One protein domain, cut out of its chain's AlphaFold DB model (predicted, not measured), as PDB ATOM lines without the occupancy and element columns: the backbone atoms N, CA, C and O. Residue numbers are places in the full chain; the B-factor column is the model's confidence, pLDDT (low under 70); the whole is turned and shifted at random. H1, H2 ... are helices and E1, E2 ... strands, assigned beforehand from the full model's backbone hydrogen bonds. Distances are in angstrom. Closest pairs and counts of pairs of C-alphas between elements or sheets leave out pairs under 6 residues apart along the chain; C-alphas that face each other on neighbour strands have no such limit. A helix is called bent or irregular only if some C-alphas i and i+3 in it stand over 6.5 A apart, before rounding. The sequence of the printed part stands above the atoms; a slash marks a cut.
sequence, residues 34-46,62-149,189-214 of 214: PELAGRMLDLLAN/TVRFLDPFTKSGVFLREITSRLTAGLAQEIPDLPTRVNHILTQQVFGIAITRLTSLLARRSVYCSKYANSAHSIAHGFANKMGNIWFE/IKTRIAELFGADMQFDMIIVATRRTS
ATOM      1  N   PRO A  34     -38.240   9.153  46.028       86.12
ATOM      2  CA  PRO A  34     -37.677   9.310  44.683       86.12
ATOM      3  C   PRO A  34     -37.467  10.770  44.262       86.12
ATOM      4  O   PRO A  34     -36.419  11.111  43.727       86.12
ATOM      5  N   GLU A  35     -38.415  11.654  44.580       88.00
ATOM      6  CA  GLU A  35     -38.306  13.086  44.268       88.00
ATOM      7  C   GLU A  35     -37.129  13.760  44.981       88.00
ATOM      8  O   GLU A  35     -36.460  14.620  44.410       88.00
ATOM      9  N   LEU A  36     -36.859  13.379  46.235       89.19
ATOM     10  CA  LEU A  36     -35.718  13.912  46.977       89.19
ATOM     11  C   LEU A  36     -34.403  13.399  46.383       89.19
ATOM     12  O   LEU A  36     -33.472  14.186  46.226       89.19
ATOM     13  N   ALA A  37     -34.344  12.116  46.015       91.50
ATOM     14  CA  ALA A  37     -33.178  11.544  45.348       91.50
ATOM     15  C   ALA A  37     -32.887  12.253  44.015       91.50
ATOM     16  O   ALA A  37     -31.747  12.643  43.775       91.50
ATOM     17  N   GLY A  38     -33.922  12.506  43.204       93.81
ATOM     18  CA  GLY A  38     -33.805  13.260  41.954       93.81
ATOM     19  C   GLY A  38     -33.217  14.657  42.165       93.81
ATOM     20  O   GLY A  38     -32.198  14.983  41.563       93.81
ATOM     21  N   ARG A  39     -33.766  15.439  43.108       94.38
ATOM     22  CA  ARG A  39     -33.239  16.784  43.417       94.38
ATOM     23  C   ARG A  39     -31.784  16.764  43.883       94.38
ATOM     24  O   ARG A  39     -31.012  17.644  43.517       94.38
ATOM     25  N   MET A  40     -31.396  15.782  44.697       94.06
ATOM     26  CA  MET A  40     -30.002  15.641  45.137       94.06
ATOM     27  C   MET A  40     -29.066  15.341  43.959       94.06
ATOM     28  O   MET A  40     -27.974  15.900  43.890       94.06
ATOM     29  N   LEU A  41     -29.495  14.500  43.017       96.88
ATOM     30  CA  LEU A  41     -28.716  14.181  41.819       96.88
ATOM     31  C   LEU A  41     -28.659  15.353  40.829       96.88
ATOM     32  O   LEU A  41     -27.650  15.509  40.146       96.88
ATOM     33  N   ASP A  42     -29.680  16.212  40.786       97.38
ATOM     34  CA  ASP A  42     -29.641  17.461  40.012       97.38
ATOM     35  C   ASP A  42     -28.585  18.428  40.565       97.38
ATOM     36  O   ASP A  42     -27.809  19.000  39.803       97.38
ATOM     37  N   LEU A  43     -28.497  18.565  41.894       95.56
ATOM     38  CA  LEU A  43     -27.452  19.371  42.536       95.56
ATOM     39  C   LEU A  43     -26.049  18.836  42.224       95.56
ATOM     40  O   LEU A  43     -25.158  19.623  41.912       95.56
ATOM     41  N   LEU A  44     -25.865  17.513  42.264       95.19
ATOM     42  CA  LEU A  44     -24.597  16.874  41.901       95.19
ATOM     43  C   LEU A  44     -24.227  17.121  40.435       95.19
ATOM     44  O   LEU A  44     -23.079  17.446  40.147       95.19
ATOM     45  N   ALA A  45     -25.190  17.012  39.518       97.12
ATOM     46  CA  ALA A  45     -24.960  17.281  38.101       97.12
ATOM     47  C   ALA A  45     -24.582  18.748  37.844       97.12
ATOM     48  O   ALA A  45     -23.680  19.017  37.054       97.12
ATOM     49  N   ASN A  46     -25.226  19.691  38.540       97.44
ATOM     50  CA  ASN A  46     -24.906  21.114  38.432       97.44
ATOM     51  C   ASN A  46     -23.507  21.432  38.972       97.44
ATOM     52  O   ASN A  46     -22.761  22.164  38.326       97.44
ATOM     53  N   THR A  62     -16.932   6.788  32.131       97.62
ATOM     54  CA  THR A  62     -15.789   6.467  32.998       97.62
ATOM     55  C   THR A  62     -16.070   6.744  34.471       97.62
ATOM     56  O   THR A  62     -15.486   6.079  35.325       97.62
ATOM     57  N   VAL A  63     -17.021   7.637  34.763       97.94
ATOM     58  CA  VAL A  63     -17.405   8.008  36.129       97.94
ATOM     59  C   VAL A  63     -18.009   6.823  36.879       97.94
ATOM     60  O   VAL A  63     -18.916   6.145  36.380       97.94
ATOM     61  N   ARG A  64     -17.545   6.613  38.113       98.44
ATOM     62  CA  ARG A  64     -18.027   5.579  39.034       98.44
ATOM     63  C   ARG A  64     -18.730   6.173  40.250       98.44
ATOM     64  O   ARG A  64     -18.209   7.048  40.939       98.44
ATOM     65  N   PHE A  65     -19.894   5.615  40.554       98.50
ATOM     66  CA  PHE A  65     -20.772   6.006  41.646       98.50
ATOM     67  C   PHE A  65     -20.805   4.930  42.729       98.50
ATOM     68  O   PHE A  65     -20.968   3.746  42.428       98.50
ATOM     69  N   LEU A  66     -20.739   5.354  43.988       98.25
ATOM     70  CA  LEU A  66     -20.924   4.504  45.158       98.25
ATOM     71  C   LEU A  66     -22.017   5.067  46.071       98.25
ATOM     72  O   LEU A  66     -21.927   6.203  46.532       98.25
ATOM     73  N   ASP A  67     -23.003   4.240  46.408       97.50
ATOM     74  CA  ASP A  67     -23.856   4.444  47.586       97.50
ATOM     75  C   ASP A  67     -23.416   3.473  48.699       97.50
ATOM     76  O   ASP A  67     -23.748   2.281  48.647       97.50
ATOM     77  N   PRO A  68     -22.643   3.931  49.703       95.75
ATOM     78  CA  PRO A  68     -22.070   3.062  50.727       95.75
ATOM     79  C   PRO A  68     -23.092   2.584  51.772       95.75
ATOM     80  O   PRO A  68     -22.736   1.776  52.632       95.75
ATOM     81  N   PHE A  69     -24.335   3.080  51.728       93.44
ATOM     82  CA  PHE A  69     -25.393   2.752  52.688       93.44
ATOM     83  C   PHE A  69     -26.730   2.503  51.979       93.44
ATOM     84  O   PHE A  69     -27.790   2.954  52.429       93.44
ATOM     85  N   THR A  70     -26.687   1.799  50.848       93.56
ATOM     86  CA  THR A  70     -27.845   1.676  49.967       93.56
ATOM     87  C   THR A  70     -28.974   0.893  50.642       93.56
ATOM     88  O   THR A  70     -28.785  -0.198  51.183       93.56
ATOM     89  N   LYS A  71     -30.183   1.463  50.601       92.25
ATOM     90  CA  LYS A  71     -31.392   0.854  51.176       92.25
ATOM     91  C   LYS A  71     -32.308   0.287  50.099       92.25
ATOM     92  O   LYS A  71     -32.198  -0.871  49.724       92.25
ATOM     93  N   SER A  72     -33.197   1.114  49.551       92.25
ATOM     94  CA  SER A  72     -34.062   0.737  48.421       92.25
ATOM     95  C   SER A  72     -33.327   0.722  47.077       92.25
ATOM     96  O   SER A  72     -33.904   0.322  46.069       92.25
ATOM     97  N   GLY A  73     -32.083   1.210  47.030       94.62
ATOM     98  CA  GLY A  73     -31.353   1.451  45.785       94.62
ATOM     99  C   GLY A  73     -31.905   2.622  44.966       94.62
ATOM    100  O   GLY A  73     -31.641   2.689  43.773       94.62
ATOM    101  N   VAL A  74     -32.690   3.532  45.562       95.44
ATOM    102  CA  VAL A  74     -33.339   4.638  44.828       95.44
ATOM    103  C   VAL A  74     -32.340   5.559  44.120       95.44
ATOM    104  O   VAL A  74     -32.569   5.904  42.965       95.44
ATOM    105  N   PHE A  75     -31.212   5.893  44.759       96.94
ATOM    106  CA  PHE A  75     -30.150   6.678  44.122       96.94
ATOM    107  C   PHE A  75     -29.533   5.921  42.955       96.94
ATOM    108  O   PHE A  75     -29.456   6.448  41.854       96.94
ATOM    109  N   LEU A  76     -29.157   4.660  43.174       98.25
ATOM    110  CA  LEU A  76     -28.535   3.816  42.155       98.25
ATOM    111  C   LEU A  76     -29.457   3.594  40.947       98.25
ATOM    112  O   LEU A  76     -28.997   3.642  39.808       98.25
ATOM    113  N   ARG A  77     -30.766   3.422  41.173       97.31
ATOM    114  CA  ARG A  77     -31.780   3.332  40.111       97.31
ATOM    115  C   ARG A  77     -31.865   4.627  39.305       97.31
ATOM    116  O   ARG A  77     -31.872   4.584  38.079       97.31
ATOM    117  N   GLU A  78     -31.922   5.767  39.986       97.94
ATOM    118  CA  GLU A  78     -32.022   7.076  39.338       97.94
ATOM    119  C   GLU A  78     -30.748   7.415  38.544       97.94
ATOM    120  O   GLU A  78     -30.837   7.828  37.391       97.94
ATOM    121  N   ILE A  79     -29.565   7.138  39.100       98.56
ATOM    122  CA  ILE A  79     -28.273   7.239  38.400       98.56
ATOM    123  C   ILE A  79     -28.267   6.359  37.151       98.56
ATOM    124  O   ILE A  79     -27.922   6.829  36.072       98.56
ATOM    125  N   THR A  80     -28.695   5.098  37.279       98.44
ATOM    126  CA  THR A  80     -28.769   4.159  36.147       98.44
ATOM    127  C   THR A  80     -29.665   4.708  35.038       98.44
ATOM    128  O   THR A  80     -29.285   4.665  33.869       98.44
ATOM    129  N   SER A  81     -30.829   5.266  35.387       98.12
ATOM    130  CA  SER A  81     -31.753   5.893  34.432       98.12
ATOM    131  C   SER A  81     -31.107   7.079  33.706       98.12
ATOM    132  O   SER A  81     -31.122   7.148  32.474       98.12
ATOM    133  N   ARG A  82     -30.459   7.980  34.455       98.62
ATOM    134  CA  ARG A  82     -29.802   9.176  33.906       98.62
ATOM    135  C   ARG A  82     -28.621   8.832  33.003       98.62
ATOM    136  O   ARG A  82     -28.547   9.367  31.901       98.62
ATOM    137  N   LEU A  83     -27.759   7.897  33.410       98.75
ATOM    138  CA  LEU A  83     -26.669   7.379  32.573       98.75
ATOM    139  C   LEU A  83     -27.209   6.673  31.323       98.75
ATOM    140  O   LEU A  83     -26.669   6.838  30.235       98.75
ATOM    141  N   THR A  84     -28.311   5.925  31.442       98.50
ATOM    142  CA  THR A  84     -28.933   5.249  30.291       98.50
ATOM    143  C   THR A  84     -29.404   6.250  29.237       98.50
ATOM    144  O   THR A  84     -29.323   5.951  28.047       98.50
ATOM    145  N   ALA A  85     -29.882   7.428  29.643       98.56
ATOM    146  CA  ALA A  85     -30.220   8.506  28.719       98.56
ATOM    147  C   ALA A  85     -28.968   9.240  28.207       98.56
ATOM    148  O   ALA A  85     -28.816   9.425  27.000       98.56
ATOM    149  N   GLY A  86     -28.062   9.634  29.105       98.56
ATOM    150  CA  GLY A  86     -26.902  10.464  28.771       98.56
ATOM    151  C   GLY A  86     -25.854   9.759  27.905       98.56
ATOM    152  O   GLY A  86     -25.282  10.385  27.017       98.56
ATOM    153  N   LEU A  87     -25.668   8.448  28.075       98.69
ATOM    154  CA  LEU A  87     -24.714   7.649  27.295       98.69
ATOM    155  C   LEU A  87     -25.280   7.133  25.966       98.69
ATOM    156  O   LEU A  87     -24.615   6.365  25.275       98.69
ATOM    157  N   ALA A  88     -26.502   7.518  25.582       98.56
ATOM    158  CA  ALA A  88     -27.152   6.969  24.393       98.56
ATOM    159  C   ALA A  88     -26.418   7.277  23.079       98.56
ATOM    160  O   ALA A  88     -26.513   6.495  22.138       98.56
ATOM    161  N   GLN A  89     -25.679   8.386  23.011       97.88
ATOM    162  CA  GLN A  89     -24.860   8.716  21.839       97.88
ATOM    163  C   GLN A  89     -23.557   7.907  21.797       97.88
ATOM    164  O   GLN A  89     -23.119   7.501  20.725       97.88
ATOM    165  N   GLU A  90     -22.943   7.650  22.954       98.12
ATOM    166  CA  GLU A  90     -21.648   6.968  23.036       98.12
ATOM    167  C   GLU A  90     -21.776   5.439  22.979       98.12
ATOM    168  O   GLU A  90     -20.947   4.764  22.369       98.12
ATOM    169  N   ILE A  91     -22.828   4.882  23.585       98.31
ATOM    170  CA  ILE A  91     -23.136   3.449  23.567       98.31
ATOM    171  C   ILE A  91     -24.576   3.286  23.054       98.31
ATOM    172  O   ILE A  91     -25.492   3.184  23.867       98.31
ATOM    173  N   PRO A  92     -24.826   3.290  21.729       98.44
ATOM    174  CA  PRO A  92     -26.189   3.343  21.184       98.44
ATOM    175  C   PRO A  92     -27.069   2.139  21.530       98.44
ATOM    176  O   PRO A  92     -28.260   2.306  21.813       98.44
ATOM    177  N   ASP A  93     -26.482   0.941  21.564       98.44
ATOM    178  CA  ASP A  93     -27.184  -0.294  21.909       98.44
ATOM    179  C   ASP A  93     -27.596  -0.302  23.390       98.44
ATOM    180  O   ASP A  93     -26.752  -0.246  24.287       98.44
ATOM    181  N   LEU A  94     -28.906  -0.358  23.650       97.88
ATOM    182  CA  LEU A  94     -29.457  -0.249  25.003       97.88
ATOM    183  C   LEU A  94     -29.002  -1.395  25.928       97.88
ATOM    184  O   LEU A  94     -28.553  -1.082  27.032       97.88
ATOM    185  N   PRO A  95     -29.072  -2.683  25.531       97.38
ATOM    186  CA  PRO A  95     -28.544  -3.776  26.347       97.38
ATOM    187  C   PRO A  95     -27.067  -3.593  26.705       97.38
ATOM    188  O   PRO A  95     -26.711  -3.681  27.879       97.38
ATOM    189  N   THR A  96     -26.217  -3.259  25.731       98.25
ATOM    190  CA  THR A  96     -24.785  -3.008  25.960       98.25
ATOM    191  C   THR A  96     -24.566  -1.829  26.907       98.25
ATOM    192  O   THR A  96     -23.747  -1.915  27.823       98.25
ATOM    193  N   ARG A  97     -25.332  -0.746  26.742       98.50
ATOM    194  CA  ARG A  97     -25.265   0.453  27.588       98.50
ATOM    195  C   ARG A  97     -25.662   0.165  29.031       98.50
ATOM    196  O   ARG A  97     -24.905   0.487  29.942       98.50
ATOM    197  N   VAL A  98     -26.810  -0.477  29.249       98.38
ATOM    198  CA  VAL A  98     -27.269  -0.878  30.591       98.38
ATOM    199  C   VAL A  98     -26.257  -1.817  31.242       98.38
ATOM    200  O   VAL A  98     -25.934  -1.657  32.420       98.38
ATOM    201  N   ASN A  99     -25.702  -2.752  30.469       98.31
ATOM    202  CA  ASN A  99     -24.689  -3.671  30.959       98.31
ATOM    203  C   ASN A  99     -23.415  -2.949  31.413       98.31
ATOM    204  O   ASN A  99     -22.910  -3.220  32.503       98.31
ATOM    205  N   HIS A 100     -22.916  -2.005  30.609       98.50
ATOM    206  CA  HIS A 100     -21.769  -1.167  30.966       98.50
ATOM    207  C   HIS A 100     -22.037  -0.388  32.254       98.50
ATOM    208  O   HIS A 100     -21.275  -0.503  33.209       98.50
ATOM    209  N   ILE A 101     -23.165   0.321  32.330       98.62
ATOM    210  CA  ILE A 101     -23.535   1.135  33.496       98.62
ATOM    211  C   ILE A 101     -23.556   0.288  34.776       98.62
ATOM    212  O   ILE A 101     -22.923   0.634  35.776       98.62
ATOM    213  N   LEU A 102     -24.256  -0.846  34.746       98.31
ATOM    214  CA  LEU A 102     -24.481  -1.660  35.939       98.31
ATOM    215  C   LEU A 102     -23.260  -2.476  36.371       98.31
ATOM    216  O   LEU A 102     -23.138  -2.783  37.558       98.31
ATOM    217  N   THR A 103     -22.365  -2.821  35.442       97.44
ATOM    218  CA  THR A 103     -21.153  -3.597  35.752       97.44
ATOM    219  C   THR A 103     -19.925  -2.723  36.004       97.44
ATOM    220  O   THR A 103     -19.050  -3.149  36.754       97.44
ATOM    221  N   GLN A 104     -19.861  -1.512  35.437       97.56
ATOM    222  CA  GLN A 104     -18.662  -0.664  35.464       97.56
ATOM    223  C   GLN A 104     -18.821   0.661  36.212       97.56
ATOM    224  O   GLN A 104     -17.803   1.217  36.619       97.56
ATOM    225  N   GLN A 105     -20.044   1.179  36.392       98.25
ATOM    226  CA  GLN A 105     -20.260   2.536  36.916       98.25
ATOM    227  C   GLN A 105     -21.066   2.594  38.217       98.25
ATOM    228  O   GLN A 105     -20.837   3.493  39.018       98.25
ATOM    229  N   VAL A 106     -22.002   1.671  38.454       98.38
ATOM    230  CA  VAL A 106     -22.947   1.760  39.583       98.38
ATOM    231  C   VAL A 106     -22.635   0.720  40.657       98.38
ATOM    232  O   VAL A 106     -22.772  -0.483  40.426       98.38
ATOM    233  N   PHE A 107     -22.277   1.193  41.853       98.50
ATOM    234  CA  PHE A 107     -21.894   0.359  42.992       98.50
ATOM    235  C   PHE A 107     -22.663   0.740  44.256       98.50
ATOM    236  O   PHE A 107     -22.977   1.906  44.504       98.50
ATOM    237  N   GLY A 108     -22.962  -0.258  45.083       98.00
ATOM    238  CA  GLY A 108     -23.680  -0.064  46.333       98.00
ATOM    239  C   GLY A 108     -23.242  -1.035  47.416       98.00
ATOM    240  O   GLY A 108     -22.922  -2.189  47.141       98.00
ATOM    241  N   ILE A 109     -23.281  -0.578  48.662       97.50
ATOM    242  CA  ILE A 109     -23.081  -1.402  49.855       97.50
ATOM    243  C   ILE A 109     -24.374  -1.307  50.655       97.50
ATOM    244  O   ILE A 109     -24.727  -0.243  51.159       97.50
ATOM    245  N   ALA A 110     -25.120  -2.405  50.724       94.81
ATOM    246  CA  ALA A 110     -26.337  -2.452  51.518       94.81
ATOM    247  C   ALA A 110     -26.027  -2.690  53.000       94.81
ATOM    248  O   ALA A 110     -24.968  -3.198  53.366       94.81
ATOM    249  N   ILE A 111     -26.975  -2.313  53.856       90.12
ATOM    250  CA  ILE A 111     -26.806  -2.324  55.317       90.12
ATOM    251  C   ILE A 111     -27.392  -3.567  55.992       90.12
ATOM    252  O   ILE A 111     -26.992  -3.913  57.098       90.12
ATOM    253  N   THR A 112     -28.351  -4.219  55.336       90.00
ATOM    254  CA  THR A 112     -29.076  -5.395  55.828       90.00
ATOM    255  C   THR A 112     -29.333  -6.361  54.678       90.00
ATOM    256  O   THR A 112     -29.307  -5.986  53.496       90.00
ATOM    257  N   ARG A 113     -29.662  -7.618  54.994       92.06
ATOM    258  CA  ARG A 113     -29.993  -8.597  53.954       92.06
ATOM    259  C   ARG A 113     -31.203  -8.138  53.150       92.06
ATOM    260  O   ARG A 113     -31.196  -8.244  51.925       92.06
ATOM    261  N   LEU A 114     -32.218  -7.604  53.826       92.25
ATOM    262  CA  LEU A 114     -33.436  -7.105  53.193       92.25
ATOM    263  C   LEU A 114     -33.141  -5.959  52.219       92.25
ATOM    264  O   LEU A 114     -33.552  -6.032  51.059       92.25
ATOM    265  N   THR A 115     -32.401  -4.938  52.657       93.31
ATOM    266  CA  THR A 115     -32.046  -3.793  51.802       93.31
ATOM    267  C   THR A 115     -31.214  -4.223  50.599       93.31
ATOM    268  O   THR A 115     -31.501  -3.797  49.485       93.31
ATOM    269  N   SER A 116     -30.291  -5.177  50.763       95.56
ATOM    270  CA  SER A 116     -29.531  -5.727  49.630       95.56
ATOM    271  C   SER A 116     -30.435  -6.339  48.552       95.56
ATOM    272  O   SER A 116     -30.220  -6.137  47.358       95.56
ATOM    273  N   LEU A 117     -31.489  -7.056  48.955       96.25
ATOM    274  CA  LEU A 117     -32.427  -7.687  48.027       96.25
ATOM    275  C   LEU A 117     -33.344  -6.657  47.359       96.25
ATOM    276  O   LEU A 117     -33.664  -6.812  46.180       96.25
ATOM    277  N   LEU A 118     -33.765  -5.624  48.096       96.06
ATOM    278  CA  LEU A 118     -34.563  -4.519  47.561       96.06
ATOM    279  C   LEU A 118     -33.762  -3.713  46.538       96.06
ATOM    280  O   LEU A 118     -34.233  -3.523  45.420       96.06
ATOM    281  N   ALA A 119     -32.538  -3.317  46.884       97.00
ATOM    282  CA  ALA A 119     -31.648  -2.583  45.997       97.00
ATOM    283  C   ALA A 119     -31.335  -3.372  44.719       97.00
ATOM    284  O   ALA A 119     -31.485  -2.835  43.625       97.00
ATOM    285  N   ARG A 120     -31.010  -4.671  44.818       98.06
ATOM    286  CA  ARG A 120     -30.801  -5.520  43.630       98.06
ATOM    287  C   ARG A 120     -32.053  -5.620  42.765       98.06
ATOM    288  O   ARG A 120     -31.956  -5.465  41.557       98.06
ATOM    289  N   ARG A 121     -33.246  -5.797  43.345       96.69
ATOM    290  CA  ARG A 121     -34.492  -5.769  42.555       96.69
ATOM    291  C   ARG A 121     -34.737  -4.411  41.898       96.69
ATOM    292  O   ARG A 121     -35.254  -4.381  40.793       96.69
ATOM    293  N   SER A 122     -34.395  -3.319  42.573       96.06
ATOM    294  CA  SER A 122     -34.576  -1.954  42.073       96.06
ATOM    295  C   SER A 122     -33.649  -1.638  40.896       96.06
ATOM    296  O   SER A 122     -34.064  -0.984  39.945       96.06
ATOM    297  N   VAL A 123     -32.408  -2.130  40.951       97.06
ATOM    298  CA  VAL A 123     -31.343  -1.798  39.993       97.06
ATOM    299  C   VAL A 123     -31.179  -2.863  38.903       97.06
ATOM    300  O   VAL A 123     -30.967  -2.528  37.746       97.06
ATOM    301  N   TYR A 124     -31.299  -4.147  39.244       97.75
ATOM    302  CA  TYR A 124     -31.105  -5.281  38.329       97.75
ATOM    303  C   TYR A 124     -32.416  -5.922  37.863       97.75
ATOM    304  O   TYR A 124     -32.380  -6.887  37.104       97.75
ATOM    305  N   CYS A 125     -33.570  -5.470  38.366       96.12
ATOM    306  CA  CYS A 125     -34.873  -6.140  38.209       96.12
ATOM    307  C   CYS A 125     -34.900  -7.594  38.731       96.12
ATOM    308  O   CYS A 125     -35.861  -8.331  38.515       96.12
ATOM    309  N   SER A 126     -33.877  -8.007  39.486       96.38
ATOM    310  CA  SER A 126     -33.690  -9.367  39.991       96.38
ATOM    311  C   SER A 126     -33.075  -9.341  41.390       96.38
ATOM    312  O   SER A 126     -32.308  -8.452  41.738       96.38
ATOM    313  N   LYS A 127     -33.377 -10.352  42.215       94.69
ATOM    314  CA  LYS A 127     -32.720 -10.537  43.527       94.69
ATOM    315  C   LYS A 127     -31.250 -10.947  43.402       94.69
ATOM    316  O   LYS A 127     -30.482 -10.731  44.338       94.69
ATOM    317  N   TYR A 128     -30.893 -11.559  42.275       96.25
ATOM    318  CA  TYR A 128     -29.556 -12.061  41.987       96.25
ATOM    319  C   TYR A 128     -29.063 -11.462  40.674       96.25
ATOM    320  O   TYR A 128     -29.757 -11.562  39.659       96.25
ATOM    321  N   ALA A 129     -27.887 -10.846  40.710       96.69
ATOM    322  CA  ALA A 129     -27.334 -10.084  39.594       96.69
ATOM    323  C   ALA A 129     -27.013 -10.963  38.371       96.69
ATOM    324  O   ALA A 129     -27.174 -10.538  37.237       96.69
ATOM    325  N   ASN A 130     -26.619 -12.216  38.595       96.12
ATOM    326  CA  ASN A 130     -26.263 -13.173  37.547       96.12
ATOM    327  C   ASN A 130     -27.404 -14.141  37.172       96.12
ATOM    328  O   ASN A 130     -27.144 -15.211  36.623       96.12
ATOM    329  N   SER A 131     -28.661 -13.821  37.500       95.50
ATOM    330  CA  SER A 131     -29.800 -14.654  37.088       95.50
ATOM    331  C   SER A 131     -30.234 -14.346  35.654       95.50
ATOM    332  O   SER A 131     -30.013 -13.246  35.150       95.50
ATOM    333  N   ALA A 132     -30.960 -15.278  35.032       93.25
ATOM    334  CA  ALA A 132     -31.570 -15.081  33.714       93.25
ATOM    335  C   ALA A 132     -32.611 -13.941  33.662       93.25
ATOM    336  O   ALA A 132     -33.020 -13.537  32.580       93.25
ATOM    337  N   HIS A 133     -33.054 -13.433  34.817       93.25
ATOM    338  CA  HIS A 133     -34.021 -12.336  34.919       93.25
ATOM    339  C   HIS A 133     -33.361 -10.976  35.187       93.25
ATOM    340  O   HIS A 133     -34.069  -9.980  35.329       93.25
ATOM    341  N   SER A 134     -32.034 -10.928  35.328       96.50
ATOM    342  CA  SER A 134     -31.306  -9.668  35.470       96.50
ATOM    343  C   SER A 134     -31.291  -8.905  34.146       96.50
ATOM    344  O   SER A 134     -31.089  -9.503  33.092       96.50
ATOM    345  N   ILE A 135     -31.461  -7.582  34.204       95.94
ATOM    346  CA  ILE A 135     -31.356  -6.700  33.023       95.94
ATOM    347  C   ILE A 135     -29.908  -6.429  32.590       95.94
ATOM    348  O   ILE A 135     -29.684  -5.805  31.557       95.94
ATOM    349  N   ALA A 136     -28.935  -6.873  33.385       94.38
ATOM    350  CA  ALA A 136     -27.517  -6.843  33.052       94.38
ATOM    351  C   ALA A 136     -26.911  -8.244  33.179       94.38
ATOM    352  O   ALA A 136     -27.304  -9.053  34.025       94.38
ATOM    353  N   HIS A 137     -25.925  -8.501  32.335       92.81
ATOM    354  CA  HIS A 137     -25.206  -9.753  32.179       92.81
ATOM    355  C   HIS A 137     -23.722  -9.587  32.559       92.81
ATOM    356  O   HIS A 137     -23.223  -8.498  32.816       92.81
ATOM    357  N   GLY A 138     -22.982 -10.692  32.647       88.62
ATOM    358  CA  GLY A 138     -21.541 -10.644  32.933       88.62
ATOM    359  C   GLY A 138     -21.161 -10.429  34.404       88.62
ATOM    360  O   GLY A 138     -19.975 -10.378  34.715       88.62
ATOM    361  N   PHE A 139     -22.123 -10.372  35.332       95.38
ATOM    362  CA  PHE A 139     -21.807 -10.442  36.760       95.38
ATOM    363  C   PHE A 139     -21.238 -11.817  37.130       95.38
ATOM    364  O   PHE A 139     -21.875 -12.846  36.904       95.38
ATOM    365  N   ALA A 140     -20.070 -11.829  37.775       91.25
ATOM    366  CA  ALA A 140     -19.402 -13.059  38.200       91.25
ATOM    367  C   ALA A 140     -20.117 -13.778  39.361       91.25
ATOM    368  O   ALA A 140     -19.907 -14.968  39.586       91.25
ATOM    369  N   ASN A 141     -20.959 -13.072  40.122       94.44
ATOM    370  CA  ASN A 141     -21.594 -13.605  41.323       94.44
ATOM    371  C   ASN A 141     -23.039 -13.104  41.501       94.44
ATOM    372  O   ASN A 141     -23.510 -12.197  40.813       94.44
ATOM    373  N   LYS A 142     -23.751 -13.695  42.469       96.31
ATOM    374  CA  LYS A 142     -25.164 -13.395  42.764       96.31
ATOM    375  C   LYS A 142     -25.418 -11.977  43.281       96.31
ATOM    376  O   LYS A 142     -26.559 -11.521  43.257       96.31
ATOM    377  N   MET A 143     -24.395 -11.310  43.808       96.69
ATOM    378  CA  MET A 143     -24.507 -10.001  44.449       96.69
ATOM    379  C   MET A 143     -24.305  -8.866  43.444       96.69
ATOM    380  O   MET A 143     -24.928  -7.814  43.594       96.69
ATOM    381  N   GLY A 144     -23.504  -9.112  42.403       96.62
ATOM    382  CA  GLY A 144     -23.072  -8.088  41.462       96.62
ATOM    383  C   GLY A 144     -22.327  -6.974  42.192       96.62
ATOM    384  O   GLY A 144     -21.604  -7.232  43.151       96.62
ATOM    385  N   ASN A 145     -22.582  -5.737  41.784       97.81
ATOM    386  CA  ASN A 145     -22.010  -4.536  42.394       97.81
ATOM    387  C   ASN A 145     -22.846  -3.984  43.565       97.81
ATOM    388  O   ASN A 145     -22.508  -2.936  44.111       97.81
ATOM    389  N   ILE A 146     -23.925  -4.670  43.971       98.06
ATOM    390  CA  ILE A 146     -24.670  -4.362  45.201       98.06
ATOM    391  C   ILE A 146     -24.249  -5.351  46.286       98.06
ATOM    392  O   ILE A 146     -24.842  -6.428  46.457       98.06
ATOM    393  N   TRP A 147     -23.201  -4.987  47.015       97.50
ATOM    394  CA  TRP A 147     -22.587  -5.825  48.032       97.50
ATOM    395  C   TRP A 147     -23.399  -5.837  49.337       97.50
ATOM    396  O   TRP A 147     -24.021  -4.848  49.720       97.50
ATOM    397  N   PHE A 148     -23.406  -6.985  50.011       95.56
ATOM    398  CA  PHE A 148     -23.882  -7.165  51.381       95.56
ATOM    399  C   PHE A 148     -23.374  -8.486  51.952       95.56
ATOM    400  O   PHE A 148     -23.739  -9.554  51.453       95.56
ATOM    401  N   GLU A 149     -22.673  -8.395  53.068       92.88
ATOM    402  CA  GLU A 149     -22.540  -9.468  54.042       92.88
ATOM    403  C   GLU A 149     -22.778  -8.898  55.436       92.88
ATOM    404  O   GLU A 149     -22.527  -7.715  55.702       92.88
ATOM    405  N   ILE A 189      -9.988   1.580  54.705       92.44
ATOM    406  CA  ILE A 189     -11.076   1.657  53.729       92.44
ATOM    407  C   ILE A 189     -10.656   1.232  52.319       92.44
ATOM    408  O   ILE A 189     -11.462   0.643  51.608       92.44
ATOM    409  N   LYS A 190      -9.401   1.467  51.920       92.75
ATOM    410  CA  LYS A 190      -8.919   1.092  50.581       92.75
ATOM    411  C   LYS A 190      -8.884  -0.424  50.429       92.75
ATOM    412  O   LYS A 190      -9.474  -0.953  49.494       92.75
ATOM    413  N   THR A 191      -8.278  -1.113  51.398       94.75
ATOM    414  CA  THR A 191      -8.259  -2.582  51.440       94.75
ATOM    415  C   THR A 191      -9.674  -3.139  51.495       94.75
ATOM    416  O   THR A 191     -10.014  -4.013  50.705       94.75
ATOM    417  N   ARG A 192     -10.534  -2.571  52.352       94.00
ATOM    418  CA  ARG A 192     -11.921  -3.022  52.479       94.00
ATOM    419  C   ARG A 192     -12.670  -2.937  51.155       94.00
ATOM    420  O   ARG A 192     -13.297  -3.904  50.753       94.00
ATOM    421  N   ILE A 193     -12.597  -1.801  50.467       95.19
ATOM    422  CA  ILE A 193     -13.260  -1.604  49.174       95.19
ATOM    423  C   ILE A 193     -12.741  -2.587  48.117       95.19
ATOM    424  O   ILE A 193     -13.551  -3.134  47.364       95.19
ATOM    425  N   ALA A 194     -11.433  -2.851  48.094       94.81
ATOM    426  CA  ALA A 194     -10.858  -3.834  47.188       94.81
ATOM    427  C   ALA A 194     -11.365  -5.256  47.466       94.81
ATOM    428  O   ALA A 194     -11.702  -5.979  46.532       94.81
ATOM    429  N   GLU A 195     -11.518  -5.637  48.737       94.25
ATOM    430  CA  GLU A 195     -12.135  -6.914  49.127       94.25
ATOM    431  C   GLU A 195     -13.609  -7.002  48.704       94.25
ATOM    432  O   GLU A 195     -14.048  -8.051  48.235       94.25
ATOM    433  N   LEU A 196     -14.381  -5.915  48.852       94.12
ATOM    434  CA  LEU A 196     -15.818  -5.923  48.540       94.12
ATOM    435  C   LEU A 196     -16.094  -6.107  47.042       94.12
ATOM    436  O   LEU A 196     -17.055  -6.788  46.677       94.12
ATOM    437  N   PHE A 197     -15.282  -5.482  46.185       94.75
ATOM    438  CA  PHE A 197     -15.513  -5.437  44.736       94.75
ATOM    439  C   PHE A 197     -14.501  -6.248  43.912       94.75
ATOM    440  O   PHE A 197     -14.669  -6.375  42.703       94.75
ATOM    441  N   GLY A 198     -13.492  -6.843  44.553       92.06
ATOM    442  CA  GLY A 198     -12.522  -7.743  43.924       92.06
ATOM    443  C   GLY A 198     -11.468  -7.058  43.050       92.06
ATOM    444  O   GLY A 198     -10.831  -7.730  42.241       92.06
ATOM    445  N   ALA A 199     -11.294  -5.741  43.174       91.44
ATOM    446  CA  ALA A 199     -10.317  -4.953  42.425       91.44
ATOM    447  C   ALA A 199      -9.986  -3.652  43.165       91.44
ATOM    448  O   ALA A 199     -10.777  -3.185  43.981       91.44
ATOM    449  N   ASP A 200      -8.857  -3.022  42.841       92.31
ATOM    450  CA  ASP A 200      -8.576  -1.667  43.315       92.31
ATOM    451  C   ASP A 200      -9.582  -0.682  42.702       92.31
ATOM    452  O   ASP A 200      -9.586  -0.428  41.493       92.31
ATOM    453  N   MET A 201     -10.461  -0.137  43.547       93.75
ATOM    454  CA  MET A 201     -11.528   0.763  43.114       93.75
ATOM    455  C   MET A 201     -11.223   2.217  43.452       93.75
ATOM    456  O   MET A 201     -10.800   2.556  44.559       93.75
ATOM    457  N   GLN A 202     -11.568   3.085  42.507       93.62
ATOM    458  CA  GLN A 202     -11.724   4.518  42.698       93.62
ATOM    459  C   GLN A 202     -13.159   4.890  42.325       93.62
ATOM    460  O   GLN A 202     -13.680   4.404  41.319       93.62
ATOM    461  N   PHE A 203     -13.787   5.708  43.167       96.06
ATOM    462  CA  PHE A 203     -15.123   6.248  42.945       96.06
ATOM    463  C   PHE A 203     -15.021   7.761  42.849       96.06
ATOM    464  O   PHE A 203     -14.450   8.392  43.738       96.06
ATOM    465  N   ASP A 204     -15.587   8.322  41.791       95.44
ATOM    466  CA  ASP A 204     -15.621   9.764  41.560       95.44
ATOM    467  C   ASP A 204     -16.742  10.413  42.377       95.44
ATOM    468  O   ASP A 204     -16.615  11.540  42.848       95.44
ATOM    469  N   MET A 205     -17.832   9.668  42.593       95.31
ATOM    470  CA  MET A 205     -19.014  10.137  43.306       95.31
ATOM    471  C   MET A 205     -19.414   9.164  44.414       95.31
ATOM    472  O   MET A 205     -19.762   8.013  44.152       95.31
ATOM    473  N   ILE A 206     -19.435   9.643  45.661       93.88
ATOM    474  CA  ILE A 206     -19.973   8.908  46.813       93.88
ATOM    475  C   ILE A 206     -21.230   9.623  47.302       93.88
ATOM    476  O   ILE A 206     -21.181  10.787  47.695       93.88
ATOM    477  N   ILE A 207     -22.365   8.928  47.290       92.31
ATOM    478  CA  ILE A 207     -23.670   9.513  47.604       92.31
ATOM    479  C   ILE A 207     -24.127   9.010  48.960       92.31
ATOM    480  O   ILE A 207     -24.337   7.818  49.158       92.31
ATOM    481  N   VAL A 208     -24.324   9.940  49.891       85.94
ATOM    482  CA  VAL A 208     -24.799   9.643  51.242       85.94
ATOM    483  C   VAL A 208     -26.003  10.520  51.546       85.94
ATOM    484  O   VAL A 208     -25.927  11.746  51.494       85.94
ATOM    485  N   ALA A 209     -27.122   9.889  51.895       80.12
ATOM    486  CA  ALA A 209     -28.305  10.580  52.386       80.12
ATOM    487  C   ALA A 209     -28.518  10.249  53.862       80.12
ATOM    488  O   ALA A 209     -28.856   9.123  54.225       80.12
ATOM    489  N   THR A 210     -28.346  11.251  54.721       68.75
ATOM    490  CA  THR A 210     -28.657  11.148  56.150       68.75
ATOM    491  C   THR A 210     -29.871  11.994  56.474       68.75
ATOM    492  O   THR A 210     -29.957  13.156  56.071       68.75
ATOM    493  N   ARG A 211     -30.786  11.460  57.279       61.53
ATOM    494  CA  ARG A 211     -31.818  12.280  57.906       61.53
ATOM    495  C   ARG A 211     -31.184  12.999  59.097       61.53
ATOM    496  O   ARG A 211     -30.703  12.332  60.009       61.53
ATOM    497  N   ARG A 212     -31.196  14.337  59.118       44.84
ATOM    498  CA  ARG A 212     -30.987  15.066  60.378       44.84
ATOM    499  C   ARG A 212     -32.172  14.749  61.283       44.84
ATOM    500  O   ARG A 212     -33.305  15.089  60.950       44.84
ATOM    501  N   THR A 213     -31.918  14.076  62.394       43.12
ATOM    502  CA  THR A 213     -32.838  14.100  63.529       43.12
ATOM    503  C   THR A 213     -32.675  15.469  64.180       43.12
ATOM    504  O   THR A 213     -31.605  15.765  64.710       43.12
ATOM    505  N   SER A 214     -33.684  16.325  64.010       37.47
ATOM    506  CA  SER A 214     -33.856  17.557  64.787       37.47
ATOM    507  C   SER A 214     -34.083  17.239  66.255       37.47
ATOM    508  O   SER A 214     -34.860  16.283  66.487       37.47
TER     509      SER A 214
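What this domain is: This is residues 34 to 46, 62 to 149 and 189 to 214 of the 214 residues of an uncharacterized protein of Diaphorobacter sp. LR2014-1 (UniProt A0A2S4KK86). Two short parallel strands, E1 and E2, make the core, and a two-residue pairing on each side widens them: residues 205 to 206 beside E1 and residues 146 to 147 beside E2. H2 and H4 pack over one face of this small sheet, H1 packs on H2 from outside, H3 lies near the end of the sheet where the strands begin, H5 lies over the opposite face, and the last residues, 210 to 214, run out as a tail. The printed part has 127 residues, with five named helices and two named strands in the order H1, E1, H2, H3, E2, H4, H5. The class is mostly helix. The whole is compact, with a radius of gyration of the C-alphas of 14.1 A and spans of 46 by 34 by 27 A.

Where its parts are: H1, residues 34 to 46, is 18.5 A from first to last C-alpha and begins at C-alpha 34, (-37.677, 9.310, 44.683). After the first cut, E1 is residues 65 to 70, 11.7 A long. H2, residues 74 to 86, is 18.3 A long and begins at C-alpha 74, (-33.339, 4.638, 44.828). H3, residues 94 to 105, is 15.3 A long; it is neither bent nor irregular, but only just: C-alphas 102 and 105 are 6.0 A apart. E2, residues 106 to 110, follows H3 with no residue between and is 13.1 A long. H4, residues 113 to 124, is 16.0 A long. After the second cut, H5, residues 189 to 197, is 12.3 A long and ends at C-alpha 197, (-15.513, -5.437, 44.736).

How they stand to each other: The hub is H2, which touches three helices. It touches H1 with residues 74 to 79 alone, the closest C-alphas being those of Ala 37 and Phe 75, 5.9 A apart; the two run the same way at a steep tilt of 51 degrees. It touches H3 with residues 80 to 84 alone, opposite ways at a steep tilt of 52 degrees, the closest C-alphas being those of Thr 84 and Val 98, 6.4 A apart. H4 touches H2 with residues 119 to 123 alone, the same way at a shallow tilt of 15 degrees, and the closest C-alphas, of Arg 77 and Val 123, are 5.1 A apart. H3 and H4 are close but not clearly touching, with C-alphas 102 and 124 the closest at 7.9 A. E1 and E2 are parallel neighbours at 16 degrees; N 67 and O 107 are within hydrogen-bond range at 3.0 A, as are N 109 and O 67 at 2.9 A. E1, H2, H3 and E2 form a strand-helix-strand unit, two parallel neighbour strands with helices between, and its crossover is right-handed. The closest C-alphas of H2 and E2, those of Leu 76 and Val 106, are 6.5 A apart. Those of E2 and H4, Ala 110 and Ser 116, are 4.9 A apart. H5 touches no helix; E2 and H5 are near each other. In H1, H2, H3, H4 and H5 every O i to N i+4 pair is within hydrogen-bond range.

The domain as a whole: The two C-alphas farthest apart, those of Asp 93 and Ser 214, are 46.9 A apart. Residues 47 to 61 are not printed, and C-alphas 46 and 62 are 18.1 A apart across that cut; residues 150 to 188 are not printed either, with 16.0 A between C-alphas 149 and 189. Of the links that are printed whole, E1 to H2, H3 to E2 and E2 to H4 are tight and H2 to H3 is short. Residues 125 to 149 and 198 to 214 hold no named element. The mean pLDDT of the printed part is 93.7, and residues 210 to 214 are under 70.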